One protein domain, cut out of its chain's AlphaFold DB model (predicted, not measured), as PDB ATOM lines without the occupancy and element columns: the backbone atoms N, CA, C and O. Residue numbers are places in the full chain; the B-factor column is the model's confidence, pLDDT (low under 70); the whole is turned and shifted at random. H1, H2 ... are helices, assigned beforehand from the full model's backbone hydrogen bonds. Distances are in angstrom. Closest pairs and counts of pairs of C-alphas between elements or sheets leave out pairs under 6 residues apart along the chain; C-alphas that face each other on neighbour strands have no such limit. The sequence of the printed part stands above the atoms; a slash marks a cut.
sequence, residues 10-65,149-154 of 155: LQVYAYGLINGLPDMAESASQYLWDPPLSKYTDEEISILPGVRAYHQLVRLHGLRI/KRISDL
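What this domain is: This is residues 10 to 65 and 149 to 154 of the 155 residues of an uncharacterized protein of Pterula gracilis (UniProt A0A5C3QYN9). What shape do these atoms make? Two short helices, H1 and H2, lie side by side as a hairpin, and the longer helix H4 runs at a steep tilt to both, 50 degrees to H1 and 51 degrees to H2, close to them but not clearly touching. A long link, residues 30 to 41, loops from H2 to the small turn of helix H3, and a separate short piece, residues 149 to 154, lies by H2 and H4. What is it made of, and how large is it? The printed part has 62 residues with four named helices, in the order H1, H2, H3, H4, and no named strand; the class is all helix. It is compact, with a radius of gyration of the C-alphas of 10.5 A and spans of 30 by 26 by 17 A.

Where its parts are: Where do the first two helices run? H1 is residues 10 to 18, 12.3 A from first to last C-alpha, and begins at C-alpha 10 at (326.878, 431.228, 340.652). H2 is residues 22 to 29, 10.5 A long. Where are the other two? H3 is residues 42 to 45, 5.2 A long. H4, residues 51 to 65, is the longest helix at 21.0 A and ends at C-alpha 65 at (330.157, 450.183, 336.989).

How they stand to each other: How do H1 and H2 stand? They touch and form a helical hairpin, at a shallow tilt of 19 degrees, opposite ways; their closest C-alphas, of Tyr 13 and Ala 25, are 4.2 A apart. How does H4 stand to the hairpin? H4 is close to H1 but not clearly touching, at a steep tilt of 50 degrees, opposite ways, with the closest C-alphas, of Leu 17 and Ala 53, 7.9 A apart. H4 is also close to H2 but not clearly touching, at a steep tilt of 51 degrees, the same way; the closest C-alphas, of Ser 29 and Leu 57, are 7.3 A apart. Where is H3? H3 is near H1 and apart from H2. It is close to H4 but not clearly touching, the closest C-alphas, of Ile 45 and Tyr 54, being 7.6 A apart. What do the backbones show? In H1 and H2 every O i to N i+4 pair is within hydrogen-bond range, in H4 10 of 11 are, and H3 is too short for such a pair.

The domain as a whole: Which C-alphas are farthest apart? Those of Asn 19 and Ile 65, at 29.8 A. Which links are long, and where is the cut? The link from H2 to H3, 12 residues, is long; those from H1 to H2 and from H3 to H4 are tight. Residues 66 to 148 are not printed, and C-alphas 65 and 149 are 11.3 A apart across the cut. How sure is the model? The mean pLDDT of the printed part is 94.7, and no printed residue is under 70.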
ATOM      1  N   LEU A  10     328.330 431.109 340.804       95.75
ATOM      2  CA  LEU A  10     326.878 431.228 340.652       95.75
ATOM      3  C   LEU A  10     326.147 430.095 341.381       95.75
ATOM      4  O   LEU A  10     325.183 430.333 342.107       95.75
ATOM      5  N   GLN A  11     326.660 428.872 341.259       96.06
ATOM      6  CA  GLN A  11     326.123 427.686 341.920       96.06
ATOM      7  C   GLN A  11     326.279 427.782 343.439       96.06
ATOM      8  O   GLN A  11     325.345 427.482 344.179       96.06
ATOM      9  N   VAL A  12     327.445 428.230 343.920       96.12
ATOM     10  CA  VAL A  12     327.688 428.415 345.359       96.12
ATOM     11  C   VAL A  12     326.819 429.543 345.920       96.12
ATOM     12  O   VAL A  12     326.284 429.402 347.019       96.12
ATOM     13  N   TYR A  13     326.618 430.622 345.161       96.69
ATOM     14  CA  TYR A  13     325.706 431.708 345.518       96.69
ATOM     15  C   TYR A  13     324.263 431.211 345.657       96.69
ATOM     16  O   TYR A  13     323.646 431.393 346.708       96.69
ATOM     17  N   ALA A  14     323.755 430.512 344.639       96.88
ATOM     18  CA  ALA A  14     322.418 429.928 344.636       96.88
ATOM     19  C   ALA A  14     322.210 428.964 345.811       96.88
ATOM     20  O   ALA A  14     321.241 429.088 346.562       96.88
ATOM     21  N   TYR A  15     323.157 428.045 346.013       96.50
ATOM     22  CA  TYR A  15     323.120 427.084 347.110       96.50
ATOM     23  C   TYR A  15     323.109 427.780 348.474       96.50
ATOM     24  O   TYR A  15     322.331 427.396 349.350       96.50
ATOM     25  N   GLY A  16     323.944 428.810 348.650       95.69
ATOM     26  CA  GLY A  16     323.992 429.605 349.872       95.69
ATOM     27  C   GLY A  16     322.637 430.230 350.197       95.69
ATOM     28  O   GLY A  16     322.159 430.107 351.321       95.69
ATOM     29  N   LEU A  17     321.970 430.818 349.203       96.50
ATOM     30  CA  LEU A  17     320.643 431.406 349.381       96.50
ATOM     31  C   LEU A  17     319.562 430.358 349.689       96.50
ATOM     32  O   LEU A  17     318.791 430.549 350.627       96.50
ATOM     33  N   ILE A  18     319.521 429.245 348.946       96.62
ATOM     34  CA  ILE A  18     318.520 428.173 349.120       96.62
ATOM     35  C   ILE A  18     318.579 427.569 350.529       96.62
ATOM     36  O   ILE A  18     317.545 427.256 351.114       96.62
ATOM     37  N   ASN A  19     319.783 427.417 351.083       96.62
ATOM     38  CA  ASN A  19     319.998 426.766 352.377       96.62
ATOM     39  C   ASN A  19     320.076 427.752 353.554       96.62
ATOM     40  O   ASN A  19     320.409 427.340 354.663       96.62
ATOM     41  N   GLY A  20     319.809 429.046 353.337       95.06
ATOM     42  CA  GLY A  20     319.876 430.052 354.401       95.06
ATOM     43  C   GLY A  20     321.290 430.262 354.959       95.06
ATOM     44  O   GLY A  20     321.455 430.486 356.154       95.06
ATOM     45  N   LEU A  21     322.312 430.177 354.103       95.81
ATOM     46  CA  LEU A  21     323.730 430.374 354.423       95.81
ATOM     47  C   LEU A  21     324.230 431.708 353.820       95.81
ATOM     48  O   LEU A  21     324.951 431.687 352.813       95.81
ATOM     49  N   PRO A  22     323.865 432.869 354.402       93.12
ATOM     50  CA  PRO A  22     324.149 434.187 353.826       93.12
ATOM     51  C   PRO A  22     325.647 434.437 353.620       93.12
ATOM     52  O   PRO A  22     326.031 434.819 352.520       93.12
ATOM     53  N   ASP A  23     326.507 434.080 354.581       93.81
ATOM     54  CA  ASP A  23     327.967 434.229 354.456       93.81
ATOM     55  C   ASP A  23     328.537 433.525 353.212       93.81
ATOM     56  O   ASP A  23     329.516 433.963 352.604       93.81
ATOM     57  N   MET A  24     327.942 432.387 352.831       94.69
ATOM     58  CA  MET A  24     328.363 431.636 351.649       94.69
ATOM     59  C   MET A  24     327.946 432.359 350.371       94.69
ATOM     60  O   MET A  24     328.756 432.469 349.450       94.69
ATOM     61  N   ALA A  25     326.713 432.863 350.327       94.62
ATOM     62  CA  ALA A  25     326.226 433.654 349.206       94.62
ATOM     63  C   ALA A  25     327.042 434.949 349.053       94.62
ATOM     64  O   ALA A  25     327.549 435.249 347.974       94.62
ATOM     65  N   GLU A  26     327.284 435.672 350.142       94.19
ATOM     66  CA  GLU A  26     328.123 436.871 350.153       94.19
ATOM     67  C   GLU A  26     329.533 436.581 349.636       94.19
ATOM     68  O   GLU A  26     330.008 437.241 348.709       94.19
ATOM     69  N   SER A  27     330.182 435.537 350.157       93.88
ATOM     70  CA  SER A  27     331.515 435.136 349.706       93.88
ATOM     71  C   SER A  27     331.548 434.681 348.244       93.88
ATOM     72  O   SER A  27     332.607 434.770 347.625       93.88
ATOM     73  N   ALA A  28     330.452 434.165 347.691       95.56
ATOM     74  CA  ALA A  28     330.366 433.788 346.280       95.56
ATOM     75  C   ALA A  28     330.155 434.997 345.369       95.56
ATOM     76  O   ALA A  28     330.778 435.090 344.313       95.56
ATOM     77  N   SER A  29     329.353 435.965 345.817       95.44
ATOM     78  CA  SER A  29     329.019 437.162 345.040       95.44
ATOM     79  C   SER A  29     330.228 438.008 344.635       95.44
ATOM     80  O   SER A  29     330.195 438.648 343.586       95.44
ATOM     81  N   GLN A  30     331.331 437.941 345.391       93.44
ATOM     82  CA  GLN A  30     332.575 438.647 345.055       93.44
ATOM     83  C   GLN A  30     333.295 438.127 343.806       93.44
ATOM     84  O   GLN A  30     334.240 438.752 343.341       93.44
ATOM     85  N   TYR A  31     332.890 436.970 343.288       93.69
ATOM     86  CA  TYR A  31     333.457 436.386 342.076       93.69
ATOM     87  C   TYR A  31     332.463 436.408 340.912       93.69
ATOM     88  O   TYR A  31     332.752 435.848 339.866       93.69
ATOM     89  N   LEU A  32     331.298 437.043 341.085       94.44
ATOM     90  CA  LEU A  32     330.240 437.086 340.073       94.44
ATOM     91  C   LEU A  32     330.298 438.319 339.176       94.44
ATOM     92  O   LEU A  32     329.314 438.599 338.502       94.44
ATOM     93  N   TRP A  33     331.395 439.080 339.169       90.19
ATOM     94  CA  TRP A  33     331.540 440.245 338.282       90.19
ATOM     95  C   TRP A  33     332.057 439.862 336.890       90.19
ATOM     96  O   TRP A  33     331.802 440.600 335.944       90.19
ATOM     97  N   ASP A  34     332.756 438.727 336.786       88.94
ATOM     98  CA  ASP A  34     333.289 438.149 335.550       88.94
ATOM     99  C   ASP A  34     332.814 436.686 335.420       88.94
ATOM    100  O   ASP A  34     333.073 435.893 336.331       88.94
ATOM    101  N   PRO A  35     332.108 436.310 334.340       90.88
ATOM    102  CA  PRO A  35     331.652 437.173 333.250       90.88
ATOM    103  C   PRO A  35     330.496 438.107 333.672       90.88
ATOM    104  O   PRO A  35     329.845 437.874 334.700       90.88
ATOM    105  N   PRO A  36     330.191 439.151 332.875       91.31
ATOM    106  CA  PRO A  36     328.991 439.968 333.048       91.31
ATOM    107  C   PRO A  36     327.722 439.120 333.112       91.31
ATOM    108  O   PRO A  36     327.621 438.093 332.442       91.31
ATOM    109  N   LEU A  37     326.704 439.591 333.842       92.69
ATOM    110  CA  LEU A  37     325.453 438.833 333.998       92.69
ATOM    111  C   LEU A  37     324.756 438.516 332.667       92.69
ATOM    112  O   LEU A  37     324.097 437.491 332.552       92.69
ATOM    113  N   SER A  38     324.948 439.359 331.650       91.44
ATOM    114  CA  SER A  38     324.413 439.168 330.298       91.44
ATOM    115  C   SER A  38     325.018 437.986 329.533       91.44
ATOM    116  O   SER A  38     324.537 437.662 328.450       91.44
ATOM    117  N   LYS A  39     326.090 437.370 330.045       94.25
ATOM    118  CA  LYS A  39     326.742 436.208 329.427       94.25
ATOM    119  C   LYS A  39     326.220 434.870 329.939       94.25
ATOM    120  O   LYS A  39     326.490 433.868 329.285       94.25
ATOM    121  N   TYR A  40     325.513 434.853 331.066       94.06
ATOM    122  CA  TYR A  40     324.911 433.627 331.574       94.06
ATOM    123  C   TYR A  40     323.664 433.280 330.766       94.06
ATOM    124  O   TYR A  40     322.901 434.172 330.390       94.06
ATOM    125  N   THR A  41     323.450 431.992 330.512       95.50
ATOM    126  CA  THR A  41     322.227 431.529 329.850       95.50
ATOM    127  C   THR A  41     321.037 431.528 330.807       95.50
ATOM    128  O   THR A  41     321.187 431.589 332.033       95.50
ATOM    129  N   ASP A  42     319.833 431.408 330.246       94.25
ATOM    130  CA  ASP A  42     318.610 431.277 331.035       94.25
ATOM    131  C   ASP A  42     318.669 430.047 331.955       94.25
ATOM    132  O   ASP A  42     318.277 430.126 333.121       94.25
ATOM    133  N   GLU A  43     319.226 428.925 331.481       95.56
ATOM    134  CA  GLU A  43     319.414 427.714 332.284       95.56
ATOM    135  C   GLU A  43     320.374 427.951 333.454       95.56
ATOM    136  O   GLU A  43     320.100 427.505 334.570       95.56
ATOM    137  N   GLU A  44     321.471 428.677 333.240       95.06
ATOM    138  CA  GLU A  44     322.439 428.982 334.297       95.06
ATOM    139  C   GLU A  44     321.845 429.906 335.362       95.06
ATOM    140  O   GLU A  44     322.028 429.662 336.554       95.06
ATOM    141  N   ILE A  45     321.095 430.935 334.959       95.56
ATOM    142  CA  ILE A  45     320.435 431.862 335.888       95.56
ATOM    143  C   ILE A  45     319.250 431.202 336.610       95.56
ATOM    144  O   ILE A  45     318.962 431.559 337.757       95.56
ATOM    145  N   SER A  46     318.599 430.206 335.998       95.44
ATOM    146  CA  SER A  46     317.432 429.515 336.571       95.44
ATOM    147  C   SER A  46     317.699 428.821 337.912       95.44
ATOM    148  O   SER A  46     316.760 428.567 338.666       95.44
ATOM    149  N   ILE A  47     318.967 428.553 338.251       96.69
ATOM    150  CA  ILE A  47     319.340 427.941 339.536       96.69
ATOM    151  C   ILE A  47     319.132 428.884 340.728       96.69
ATOM    152  O   ILE A  47     319.119 428.437 341.876       96.69
ATOM    153  N   LEU A  48     319.024 430.194 340.486       96.56
ATOM    154  CA  LEU A  48     318.811 431.179 341.539       96.56
ATOM    155  C   LEU A  48     317.397 431.032 342.129       96.56
ATOM    156  O   LEU A  48     316.434 430.896 341.378       96.56
ATOM    157  N   PRO A  49     317.217 431.156 343.461       93.38
ATOM    158  CA  PRO A  49     315.930 430.922 344.129       93.38
ATOM    159  C   PRO A  49     314.887 432.041 343.923       93.38
ATOM    160  O   PRO A  49     314.014 432.250 344.763       93.38
ATOM    161  N   GLY A  50     314.978 432.791 342.821       92.38
ATOM    162  CA  GLY A  50     314.006 433.799 342.408       92.38
ATOM    163  C   GLY A  50     314.617 435.122 341.949       92.38
ATOM    164  O   GLY A  50     315.819 435.373 342.045       92.38
ATOM    165  N   VAL A  51     313.736 436.018 341.497       94.69
ATOM    166  CA  VAL A  51     314.092 437.312 340.887       94.69
ATOM    167  C   VAL A  51     314.924 438.194 341.819       94.69
ATOM    168  O   VAL A  51     315.830 438.887 341.367       94.69
ATOM    169  N   ARG A  52     314.665 438.150 343.133       95.06
ATOM    170  CA  ARG A  52     315.410 438.952 344.115       95.06
ATOM    171  C   ARG A  52     316.902 438.616 344.122       95.06
ATOM    172  O   ARG A  52     317.718 439.533 344.163       95.06
ATOM    173  N   ALA A  53     317.244 437.329 344.049       95.69
ATOM    174  CA  ALA A  53     318.628 436.864 344.062       95.69
ATOM    175  C   ALA A  53     319.399 437.375 342.840       95.69
ATOM    176  O   ALA A  53     320.516 437.869 342.982       95.69
ATOM    177  N   TYR A  54     318.770 437.313 341.661       95.94
ATOM    178  CA  TYR A  54     319.320 437.862 340.424       95.94
ATOM    179  C   TYR A  54     319.438 439.389 340.485       95.94
ATOM    180  O   TYR A  54     320.489 439.953 340.189       95.94
ATOM    181  N   HIS A  55     318.389 440.073 340.948       96.38
ATOM    182  CA  HIS A  55     318.373 441.531 341.032       96.38
ATOM    183  C   HIS A  55     319.464 442.087 341.962       96.38
ATOM    184  O   HIS A  55     320.039 443.131 341.664       96.38
ATOM    185  N   GLN A  56     319.806 441.390 343.050       96.31
ATOM    186  CA  GLN A  56     320.940 441.769 343.904       96.31
ATOM    187  C   GLN A  56     322.271 441.751 343.141       96.31
ATOM    188  O   GLN A  56     323.063 442.680 343.288       96.31
ATOM    189  N   LEU A  57     322.499 440.751 342.282       96.31
ATOM    190  CA  LEU A  57     323.691 440.708 341.432       96.31
ATOM    191  C   LEU A  57     323.681 441.854 340.413       96.31
ATOM    192  O   LEU A  57     324.691 442.533 340.257       96.31
ATOM    193  N   VAL A  58     322.532 442.129 339.781       96.56
ATOM    194  CA  VAL A  58     322.382 443.259 338.846       96.56
ATOM    195  C   VAL A  58     322.707 444.589 339.531       96.56
ATOM    196  O   VAL A  58     323.461 445.393 338.986       96.56
ATOM    197  N   ARG A  59     322.188 444.817 340.747       97.06
ATOM    198  CA  ARG A  59     322.493 446.024 341.533       97.06
ATOM    199  C   ARG A  59     323.979 446.121 341.869       97.06
ATOM    200  O   ARG A  59     324.543 447.203 341.747       97.06
ATOM    201  N   LEU A  60     324.606 445.013 342.261       96.38
ATOM    202  CA  LEU A  60     326.036 444.970 342.576       96.38
ATOM    203  C   LEU A  60     326.888 445.347 341.359       96.38
ATOM    204  O   LEU A  60     327.787 446.177 341.475       96.38
ATOM    205  N   HIS A  61     326.564 444.795 340.187       96.38
ATOM    206  CA  HIS A  61     327.218 445.146 338.923       96.38
ATOM    207  C   HIS A  61     327.039 446.627 338.593       96.38
ATOM    208  O   HIS A  61     328.022 447.312 338.329       96.38
ATOM    209  N   GLY A  62     325.803 447.129 338.664       95.81
ATOM    210  CA  GLY A  62     325.493 448.530 338.380       95.81
ATOM    211  C   GLY A  62     326.254 449.500 339.285       95.81
ATOM    212  O   GLY A  62     326.897 450.419 338.788       95.81
ATOM    213  N   LEU A  63     326.257 449.264 340.601       96.00
ATOM    214  CA  LEU A  63     326.999 450.102 341.551       96.00
ATOM    215  C   LEU A  63     328.501 450.100 341.278       96.00
ATOM    216  O   LEU A  63     329.149 451.138 341.385       96.00
ATOM    217  N   ARG A  64     329.059 448.943 340.917       95.81
ATOM    218  CA  ARG A  64     330.477 448.839 340.592       95.81
ATOM    219  C   ARG A  64     330.812 449.595 339.307       95.81
ATOM    220  O   ARG A  64     331.776 450.350 339.306       95.81
ATOM    221  N   ILE A  65     329.997 449.456 338.259       96.19
ATOM    222  CA  ILE A  65     330.157 450.183 336.989       96.19
ATOM    223  C   ILE A  65     330.111 451.698 337.219       96.19
ATOM    224  O   ILE A  65     331.013 452.410 336.779       96.19
ATOM    225  N   LYS A 149     331.933 444.921 346.357       91.88
ATOM    226  CA  LYS A 149     332.396 443.593 345.953       91.88
ATOM    227  C   LYS A 149     331.351 442.528 346.237       91.88
ATOM    228  O   LYS A 149     331.226 441.562 345.492       91.88
ATOM    229  N   ARG A 150     330.598 442.673 347.313       94.50
ATOM    230  CA  ARG A 150     329.677 441.653 347.805       94.50
ATOM    231  C   ARG A 150     328.264 442.188 347.829       94.50
ATOM    232  O   ARG A 150     328.042 443.388 347.937       94.50
ATOM    233  N   ILE A 151     327.291 441.284 347.803       94.62
ATOM    234  CA  ILE A 151     325.882 441.661 347.986       94.62
ATOM    235  C   ILE A 151     325.605 442.317 349.353       94.62
ATOM    236  O   ILE A 151     324.624 443.041 349.474       94.62
ATOM    237  N   SER A 152     326.466 442.102 350.354       93.62
ATOM    238  CA  SER A 152     326.432 442.785 351.656       93.62
ATOM    239  C   SER A 152     326.823 444.263 351.582       93.62
ATOM    240  O   SER A 152     326.497 445.020 352.488       93.62
ATOM    241  N   ASP A 153     327.520 444.673 350.518       92.44
ATOM    242  CA  ASP A 153     327.962 446.057 350.304       92.44
ATOM    243  C   ASP A 153     326.868 446.902 349.619       92.44
ATOM    244  O   ASP A 153     327.067 448.083 349.334       92.44
ATOM    245  N   LEU A 154     325.723 446.288 349.297       91.19
ATOM    246  CA  LEU A 154     324.573 446.980 348.731       91.19
ATOM    247  C   LEU A 154     323.877 447.833 349.807       91.19
ATOM    248  O   LEU A 154     323.693 447.347 350.923       91.19
TER     249      LEU A 154